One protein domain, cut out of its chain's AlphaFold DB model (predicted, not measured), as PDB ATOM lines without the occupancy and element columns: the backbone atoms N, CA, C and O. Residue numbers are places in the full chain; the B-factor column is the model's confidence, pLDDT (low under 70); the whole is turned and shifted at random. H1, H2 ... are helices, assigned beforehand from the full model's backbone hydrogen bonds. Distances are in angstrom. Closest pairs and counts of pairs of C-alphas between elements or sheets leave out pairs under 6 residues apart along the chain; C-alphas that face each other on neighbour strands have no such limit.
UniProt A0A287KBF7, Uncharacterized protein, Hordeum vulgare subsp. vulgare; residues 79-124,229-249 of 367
ATOM      1  N   PHE A  79     -44.476 -47.461  23.242       41.53
ATOM      2  CA  PHE A  79     -44.550 -46.113  23.782       41.53
ATOM      3  C   PHE A  79     -43.213 -45.425  23.520       41.53
ATOM      4  O   PHE A  79     -42.248 -45.591  24.267       41.53
ATOM      5  N   SER A  80     -43.165 -44.637  22.443       41.72
ATOM      6  CA  SER A  80     -42.095 -43.661  22.228       41.72
ATOM      7  C   SER A  80     -41.959 -42.785  23.481       41.72
ATOM      8  O   SER A  80     -42.992 -42.341  23.992       41.72
ATOM      9  N   PRO A  81     -40.740 -42.503  23.978       42.75
ATOM     10  CA  PRO A  81     -40.561 -41.748  25.211       42.75
ATOM     11  C   PRO A  81     -41.151 -40.343  25.065       42.75
ATOM     12  O   PRO A  81     -40.606 -39.475  24.379       42.75
ATOM     13  N   ILE A  82     -42.293 -40.120  25.718       49.06
ATOM     14  CA  ILE A  82     -42.875 -38.789  25.875       49.06
ATOM     15  C   ILE A  82     -41.896 -37.989  26.749       49.06
ATOM     16  O   ILE A  82     -41.526 -38.487  27.816       49.06
ATOM     17  N   PRO A  83     -41.461 -36.779  26.342       47.38
ATOM     18  CA  PRO A  83     -40.507 -35.976  27.105       47.38
ATOM     19  C   PRO A  83     -41.158 -35.410  28.378       47.38
ATOM     20  O   PRO A  83     -41.583 -34.257  28.427       47.38
ATOM     21  N   GLY A  84     -41.247 -36.256  29.403       61.09
ATOM     22  CA  GLY A  84     -41.735 -35.952  30.743       61.09
ATOM     23  C   GLY A  84     -40.635 -36.079  31.797       61.09
ATOM     24  O   GLY A  84     -39.625 -36.757  31.605       61.09
ATOM     25  N   GLU A  85     -40.836 -35.421  32.934       71.81
ATOM     26  CA  GLU A  85     -39.933 -35.504  34.080       71.81
ATOM     27  C   GLU A  85     -40.262 -36.748  34.923       71.81
ATOM     28  O   GLU A  85     -41.409 -36.944  35.318       71.81
ATOM     29  N   VAL A  86     -39.278 -37.608  35.216       82.12
ATOM     30  CA  VAL A  86     -39.539 -38.811  36.026       82.12
ATOM     31  C   VAL A  86     -39.694 -38.483  37.510       82.12
ATOM     32  O   VAL A  86     -38.894 -37.758  38.098       82.12
ATOM     33  N   LEU A  87     -40.700 -39.091  38.135       78.81
ATOM     34  CA  LEU A  87     -41.037 -38.953  39.555       78.81
ATOM     35  C   LEU A  87     -40.299 -39.972  40.444       78.81
ATOM     36  O   LEU A  87     -40.271 -39.850  41.666       78.81
ATOM     37  N   CYS A  88     -39.684 -40.994  39.845       83.50
ATOM     38  CA  CYS A  88     -38.910 -41.999  40.573       83.50
ATOM     39  C   CYS A  88     -37.547 -41.476  41.082       83.50
ATOM     40  O   CYS A  88     -37.016 -40.484  40.584       83.50
ATOM     41  N   LYS A  89     -36.903 -42.234  41.988       81.38
ATOM     42  CA  LYS A  89     -35.572 -41.966  42.599       81.38
ATOM     43  C   LYS A  89     -34.381 -41.861  41.609       81.38
ATOM     44  O   LYS A  89     -33.222 -41.877  42.020       81.38
ATOM     45  N   HIS A  90     -34.640 -41.805  40.303       81.81
ATOM     46  CA  HIS A  90     -33.655 -41.596  39.238       81.81
ATOM     47  C   HIS A  90     -33.795 -40.242  38.522       81.81
ATOM     48  O   HIS A  90     -33.035 -39.989  37.588       81.81
ATOM     49  N   LYS A  91     -34.694 -39.365  38.992       77.25
ATOM     50  CA  LYS A  91     -34.866 -37.976  38.539       77.25
ATOM     51  C   LYS A  91     -33.537 -37.225  38.393       77.25
ATOM     52  O   LYS A  91     -33.206 -36.757  37.308       77.25
ATOM     53  N   ASP A  92     -32.707 -37.248  39.435       74.25
ATOM     54  CA  ASP A  92     -31.413 -36.543  39.480       74.25
ATOM     55  C   ASP A  92     -30.339 -37.125  38.539       74.25
ATOM     56  O   ASP A  92     -29.241 -36.582  38.427       74.25
ATOM     57  N   LYS A  93     -30.619 -38.257  37.876       74.81
ATOM     58  CA  LYS A  93     -29.687 -38.965  36.983       74.81
ATOM     59  C   LYS A  93     -29.995 -38.743  35.499       74.81
ATOM     60  O   LYS A  93     -29.471 -39.486  34.674       74.81
ATOM     61  N   ALA A  94     -30.857 -37.772  35.175       67.94
ATOM     62  CA  ALA A  94     -31.355 -37.505  33.821       67.94
ATOM     63  C   ALA A  94     -31.924 -38.765  33.131       67.94
ATOM     64  O   ALA A  94     -31.723 -38.987  31.940       67.94
ATOM     65  N   ALA A  95     -32.604 -39.623  33.900       71.81
ATOM     66  CA  ALA A  95     -33.232 -40.824  33.366       71.81
ATOM     67  C   ALA A  95     -34.526 -40.463  32.622       71.81
ATOM     68  O   ALA A  95     -35.416 -39.844  33.203       71.81
ATOM     69  N   GLU A  96     -34.631 -40.881  31.362       79.94
ATOM     70  CA  GLU A  96     -35.792 -40.618  30.508       79.94
ATOM     71  C   GLU A  96     -37.080 -41.251  31.063       79.94
ATOM     72  O   GLU A  96     -37.062 -42.313  31.701       79.94
ATOM     73  N   HIS A  97     -38.211 -40.587  30.811       83.00
ATOM     74  CA  HIS A  97     -39.536 -41.104  31.128       83.00
ATOM     75  C   HIS A  97     -39.912 -42.241  30.178       83.00
ATOM     76  O   HIS A  97     -39.797 -42.118  28.961       83.00
ATOM     77  N   PHE A  98     -40.400 -43.340  30.754       82.12
ATOM     78  CA  PHE A  98     -40.819 -44.530  30.021       82.12
ATOM     79  C   PHE A  98     -42.337 -44.706  30.102       82.12
ATOM     80  O   PHE A  98     -43.015 -44.655  29.082       82.12
ATOM     81  N   ALA A  99     -42.883 -44.853  31.313       81.56
ATOM     82  CA  ALA A  99     -44.321 -44.984  31.537       81.56
ATOM     83  C   ALA A  99     -44.697 -44.607  32.982       81.56
ATOM     84  O   ALA A  99     -43.932 -44.873  33.911       81.56
ATOM     85  N   HIS A 100     -45.888 -44.025  33.170       80.50
ATOM     86  CA  HIS A 100     -46.491 -43.704  34.476       80.50
ATOM     87  C   HIS A 100     -45.547 -42.978  35.466       80.50
ATOM     88  O   HIS A 100     -45.438 -43.362  36.631       80.50
ATOM     89  N   GLY A 101     -44.797 -41.972  34.999       81.56
ATOM     90  CA  GLY A 101     -43.860 -41.206  35.835       81.56
ATOM     91  C   GLY A 101     -42.562 -41.949  36.199       81.56
ATOM     92  O   GLY A 101     -41.693 -41.390  36.876       81.56
ATOM     93  N   LEU A 102     -42.385 -43.197  35.759       87.00
ATOM     94  CA  LEU A 102     -41.206 -44.018  36.028       87.00
ATOM     95  C   LEU A 102     -40.253 -44.029  34.822       87.00
ATOM     96  O   LEU A 102     -40.674 -44.073  33.664       87.00
ATOM     97  N   CYS A 103     -38.944 -44.062  35.094       90.81
ATOM     98  CA  CYS A 103     -37.972 -44.472  34.081       90.81
ATOM     99  C   CYS A 103     -38.047 -45.989  33.855       90.81
ATOM    100  O   CYS A 103     -38.452 -46.732  34.753       90.81
ATOM    101  N   GLU A 104     -37.595 -46.458  32.692       88.38
ATOM    102  CA  GLU A 104     -37.649 -47.866  32.258       88.38
ATOM    103  C   GLU A 104     -37.242 -48.860  33.362       88.38
ATOM    104  O   GLU A 104     -37.956 -49.816  33.652       88.38
ATOM    105  N   LYS A 105     -36.110 -48.617  34.035       89.06
ATOM    106  CA  LYS A 105     -35.569 -49.505  35.082       89.06
ATOM    107  C   LYS A 105     -36.444 -49.557  36.336       89.06
ATOM    108  O   LYS A 105     -36.467 -50.577  37.020       89.06
ATOM    109  N   CYS A 106     -37.165 -48.478  36.635       87.56
ATOM    110  CA  CYS A 106     -38.153 -48.436  37.711       87.56
ATOM    111  C   CYS A 106     -39.463 -49.105  37.292       87.56
ATOM    112  O   CYS A 106     -39.989 -49.900  38.063       87.56
ATOM    113  N   TYR A 107     -39.944 -48.856  36.072       86.81
ATOM    114  CA  TYR A 107     -41.148 -49.503  35.544       86.81
ATOM    115  C   TYR A 107     -40.972 -51.026  35.446       86.81
ATOM    116  O   TYR A 107     -41.766 -51.786  35.990       86.81
ATOM    117  N   ASN A 108     -39.856 -51.492  34.883       86.25
ATOM    118  CA  ASN A 108     -39.521 -52.914  34.811       86.25
ATOM    119  C   ASN A 108     -39.276 -53.563  36.186       86.25
ATOM    120  O   ASN A 108     -39.388 -54.784  36.300       86.25
ATOM    121  N   LYS A 109     -38.958 -52.787  37.236       86.62
ATOM    122  CA  LYS A 109     -38.939 -53.289  38.621       86.62
ATOM    123  C   LYS A 109     -40.354 -53.360  39.203       86.62
ATOM    124  O   LYS A 109     -40.705 -54.395  39.758       86.62
ATOM    125  N   PHE A 110     -41.171 -52.323  39.014       84.62
ATOM    126  CA  PHE A 110     -42.589 -52.316  39.386       84.62
ATOM    127  C   PHE A 110     -43.344 -53.507  38.779       84.62
ATOM    128  O   PHE A 110     -43.924 -54.292  39.522       84.62
ATOM    129  N   THR A 111     -43.262 -53.721  37.463       84.44
ATOM    130  CA  THR A 111     -43.962 -54.819  36.776       84.44
ATOM    131  C   THR A 111     -43.519 -56.201  37.270       84.44
ATOM    132  O   THR A 111     -44.327 -57.124  37.323       84.44
ATOM    133  N   LYS A 112     -42.256 -56.352  37.698       81.88
ATOM    134  CA  LYS A 112     -41.728 -57.609  38.262       81.88
ATOM    135  C   LYS A 112     -42.097 -57.848  39.730       81.88
ATOM    136  O   LYS A 112     -42.089 -59.001  40.141       81.88
ATOM    137  N   LEU A 113     -42.384 -56.798  40.504       77.31
ATOM    138  CA  LEU A 113     -42.811 -56.909  41.905       77.31
ATOM    139  C   LEU A 113     -44.339 -56.978  42.026       77.31
ATOM    140  O   LEU A 113     -44.873 -57.901  42.623       77.31
ATOM    141  N   SER A 114     -45.045 -56.024  41.420       76.38
ATOM    142  CA  SER A 114     -46.494 -55.841  41.562       76.38
ATOM    143  C   SER A 114     -47.334 -56.526  40.475       76.38
ATOM    144  O   SER A 114     -48.547 -56.342  40.457       76.38
ATOM    145  N   GLY A 115     -46.714 -57.253  39.538       71.75
ATOM    146  CA  GLY A 115     -47.389 -57.906  38.405       71.75
ATOM    147  C   GLY A 115     -47.731 -56.988  37.219       71.75
ATOM    148  O   GLY A 115     -48.134 -57.480  36.170       71.75
ATOM    149  N   GLY A 116     -47.532 -55.672  37.355       78.38
ATOM    150  CA  GLY A 116     -47.903 -54.664  36.357       78.38
ATOM    151  C   GLY A 116     -49.267 -54.022  36.638       78.38
ATOM    152  O   GLY A 116     -49.778 -54.085  37.753       78.38
ATOM    153  N   LEU A 117     -49.834 -53.362  35.625       64.94
ATOM    154  CA  LEU A 117     -51.173 -52.744  35.673       64.94
ATOM    155  C   LEU A 117     -52.224 -53.534  34.877       64.94
ATOM    156  O   LEU A 117     -53.423 -53.293  35.004       64.94
ATOM    157  N   GLU A 118     -51.783 -54.476  34.050       58.03
ATOM    158  CA  GLU A 118     -52.599 -55.143  33.043       58.03
ATOM    159  C   GLU A 118     -53.238 -56.416  33.627       58.03
ATOM    160  O   GLU A 118     -52.543 -57.337  34.051       58.03
ATOM    161  N   GLY A 119     -54.573 -56.442  33.712       61.34
ATOM    162  CA  GLY A 119     -55.345 -57.543  34.317       61.34
ATOM    163  C   GLY A 119     -55.526 -57.484  35.846       61.34
ATOM    164  O   GLY A 119     -56.046 -58.434  36.428       61.34
ATOM    165  N   GLY A 120     -55.119 -56.393  36.507       52.41
ATOM    166  CA  GLY A 120     -55.048 -56.295  37.977       52.41
ATOM    167  C   GLY A 120     -56.189 -55.566  38.706       52.41
ATOM    168  O   GLY A 120     -56.037 -55.291  39.892       52.41
ATOM    169  N   ALA A 121     -57.289 -55.203  38.035       56.44
ATOM    170  CA  ALA A 121     -58.347 -54.374  38.635       56.44
ATOM    171  C   ALA A 121     -59.246 -55.126  39.639       56.44
ATOM    172  O   ALA A 121     -59.607 -54.576  40.678       56.44
ATOM    173  N   ASP A 122     -59.587 -56.382  39.339       63.09
ATOM    174  CA  ASP A 122     -60.540 -57.172  40.122       63.09
ATOM    175  C   ASP A 122     -59.834 -58.151  41.073       63.09
ATOM    176  O   ASP A 122     -58.964 -58.907  40.626       63.09
ATOM    177  N   PRO A 123     -60.232 -58.247  42.357       65.06
ATOM    178  CA  PRO A 123     -59.640 -59.208  43.281       65.06
ATOM    179  C   PRO A 123     -59.968 -60.659  42.872       65.06
ATOM    180  O   PRO A 123     -61.056 -60.921  42.347       65.06
ATOM    181  N   PRO A 124     -59.112 -61.658  43.183       64.31
ATOM    182  CA  PRO A 124     -59.313 -63.049  42.751       64.31
ATOM    183  C   PRO A 124     -60.625 -63.710  43.212       64.31
ATOM    184  O   PRO A 124     -61.012 -64.750  42.682       64.31
ATOM    185  N   GLU A 229     -41.297 -50.705  48.706       77.94
ATOM    186  CA  GLU A 229     -40.956 -50.375  47.316       77.94
ATOM    187  C   GLU A 229     -42.161 -50.455  46.367       77.94
ATOM    188  O   GLU A 229     -42.322 -49.590  45.508       77.94
ATOM    189  N   GLU A 230     -43.031 -51.456  46.524       80.62
ATOM    190  CA  GLU A 230     -44.260 -51.585  45.731       80.62
ATOM    191  C   GLU A 230     -45.232 -50.448  46.030       80.62
ATOM    192  O   GLU A 230     -45.777 -49.850  45.106       80.62
ATOM    193  N   THR A 231     -45.395 -50.106  47.308       83.88
ATOM    194  CA  THR A 231     -46.210 -48.976  47.758       83.88
ATOM    195  C   THR A 231     -45.692 -47.665  47.165       83.88
ATOM    196  O   THR A 231     -46.483 -46.861  46.675       83.88
ATOM    197  N   GLN A 232     -44.370 -47.465  47.114       83.31
ATOM    198  CA  GLN A 232     -43.763 -46.300  46.457       83.31
ATOM    199  C   GLN A 232     -44.023 -46.273  44.945       83.31
ATOM    200  O   GLN A 232     -44.375 -45.218  44.417       83.31
ATOM    201  N   TYR A 233     -43.905 -47.403  44.241       82.75
ATOM    202  CA  TYR A 233     -44.204 -47.454  42.805       82.75
ATOM    203  C   TYR A 233     -45.695 -47.265  42.506       82.75
ATOM    204  O   TYR A 233     -46.036 -46.428  41.672       82.75
ATOM    205  N   LYS A 234     -46.590 -47.969  43.213       84.44
ATOM    206  CA  LYS A 234     -48.047 -47.817  43.064       84.44
ATOM    207  C   LYS A 234     -48.505 -46.398  43.381       84.44
ATOM    208  O   LYS A 234     -49.345 -45.874  42.656       84.44
ATOM    209  N   LYS A 235     -47.916 -45.753  44.396       87.56
ATOM    210  CA  LYS A 235     -48.167 -44.343  44.706       87.56
ATOM    211  C   LYS A 235     -47.800 -43.431  43.530       87.56
ATOM    212  O   LYS A 235     -48.664 -42.691  43.080       87.56
ATOM    213  N   ILE A 236     -46.574 -43.520  43.004       86.38
ATOM    214  CA  ILE A 236     -46.123 -42.684  41.871       86.38
ATOM    215  C   ILE A 236     -47.030 -42.870  40.645       86.38
ATOM    216  O   ILE A 236     -47.433 -41.896  40.015       86.38
ATOM    217  N   ILE A 237     -47.376 -44.120  40.332       85.94
ATOM    218  CA  ILE A 237     -48.248 -44.463  39.204       85.94
ATOM    219  C   ILE A 237     -49.649 -43.872  39.398       85.94
ATOM    220  O   ILE A 237     -50.202 -43.293  38.465       85.94
ATOM    221  N   TRP A 238     -50.217 -43.986  40.603       87.75
ATOM    222  CA  TRP A 238     -51.530 -43.425  40.919       87.75
ATOM    223  C   TRP A 238     -51.521 -41.891  40.896       87.75
ATOM    224  O   TRP A 238     -52.447 -41.303  40.344       87.75
ATOM    225  N   GLU A 239     -50.481 -41.245  41.432       83.31
ATOM    226  CA  GLU A 239     -50.331 -39.783  41.427       83.31
ATOM    227  C   GLU A 239     -50.195 -39.227  40.001       83.31
ATOM    228  O   GLU A 239     -50.849 -38.236  39.687       83.31
ATOM    229  N   GLU A 240     -49.436 -39.877  39.109       83.81
ATOM    230  CA  GLU A 240     -49.332 -39.448  37.703       83.81
ATOM    231  C   GLU A 240     -50.623 -39.750  36.914       83.81
ATOM    232  O   GLU A 240     -51.065 -38.916  36.127       83.81
ATOM    233  N   MET A 241     -51.288 -40.891  37.149       79.81
ATOM    234  CA  MET A 241     -52.560 -41.228  36.479       79.81
ATOM    235  C   MET A 241     -53.755 -40.385  36.950       79.81
ATOM    236  O   MET A 241     -54.699 -40.206  36.187       79.81
ATOM    237  N   ASN A 242     -53.736 -39.872  38.184       85.62
ATOM    238  CA  ASN A 242     -54.802 -39.033  38.750       85.62
ATOM    239  C   ASN A 242     -54.381 -37.559  38.867       85.62
ATOM    240  O   ASN A 242     -55.025 -36.783  39.568       85.62
ATOM    241  N   LYS A 243     -53.312 -37.158  38.176       83.00
ATOM    242  CA  LYS A 243     -52.728 -35.814  38.235       83.00
ATOM    243  C   LYS A 243     -53.732 -34.710  37.923       83.00
ATOM    244  O   LYS A 243     -53.907 -33.803  38.728       83.00
ATOM    245  N   GLU A 244     -54.471 -34.848  36.822       76.50
ATOM    246  CA  GLU A 244     -55.523 -33.900  36.426       76.50
ATOM    247  C   GLU A 244     -56.639 -33.806  37.482       76.50
ATOM    248  O   GLU A 244     -57.131 -32.720  37.774       76.50
ATOM    249  N   TYR A 245     -56.994 -34.927  38.122       80.44
ATOM    250  CA  TYR A 245     -57.985 -34.976  39.202       80.44
ATOM    251  C   TYR A 245     -57.484 -34.305  40.492       80.44
ATOM    252  O   TYR A 245     -58.240 -33.595  41.158       80.44
ATOM    253  N   LEU A 246     -56.206 -34.489  40.841       78.94
ATOM    254  CA  LEU A 246     -55.566 -33.818  41.975       78.94
ATOM    255  C   LEU A 246     -55.454 -32.304  41.734       78.94
ATOM    256  O   LEU A 246     -55.727 -31.519  42.644       78.94
ATOM    257  N   GLU A 247     -55.122 -31.889  40.509       79.12
ATOM    258  CA  GLU A 247     -55.076 -30.484  40.096       79.12
ATOM    259  C   GLU A 247     -56.479 -29.841  40.072       79.12
ATOM    260  O   GLU A 247     -56.645 -28.741  40.604       79.12
ATOM    261  N   GLU A 248     -57.517 -30.529  39.570       79.31
ATOM    262  CA  GLU A 248     -58.911 -30.050  39.634       79.31
ATOM    263  C   GLU A 248     -59.390 -29.917  41.087       79.31
ATOM    264  O   GLU A 248     -59.957 -28.889  41.471       79.31
ATOM    265  N   GLN A 249     -59.143 -30.928  41.925       76.38
ATOM    266  CA  GLN A 249     -59.559 -30.919  43.326       76.38
ATOM    267  C   GLN A 249     -58.835 -29.817  44.122       76.38
ATOM    268  O   GLN A 249     -59.481 -29.132  44.917       76.38
TER     269      GLN A 249
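What this domain is: This is residues 79 to 124 and 229 to 249 of the 367 residues of an uncharacterized protein of Hordeum vulgare subsp. vulgare (UniProt A0A287KBF7). The longest helix, H2, stands with its first turns on H1 at a steep angle, and the looped stretch 79 to 103 winds beside both. Residues 118 to 124, and H3 beyond H2, stick out as two arms. The 67 printed residues hold three named helices in the order H1, H2, H3 and no named strand: all helix, though under half are in named elements. The whole is compact, radius of gyration of the C-alphas 12.4 A, spanning 39 by 32 by 23 A.

Where its parts are: Find C-alpha 229 at (-40.956, -50.375, 47.316); H2 runs 18.3 A to residue 241. H1, residues 104 to 114, covers 15.1 A. H3, residues 243 to 249, ends at (-59.559, -30.919, 43.326).

How they stand to each other: H2 touches H1 with residues 230 to 234 alone, opposite ways at a steep tilt of 66 degrees; look at the closest C-alphas, Phe 110 and Tyr 233, 6.2 A apart. H2 and H3 are close but not clearly touching. H1 and H3 are apart. Every O i to N i+4 pair is within hydrogen-bond range in H2 and H3, and 6 of 7 in H1.

The domain as a whole: Residues 125 to 228 are cut out, C-alphas 124 and 229 lying 22.8 A apart. Confidence is under 70 at residues 79 to 84, 94 and 117 to 124.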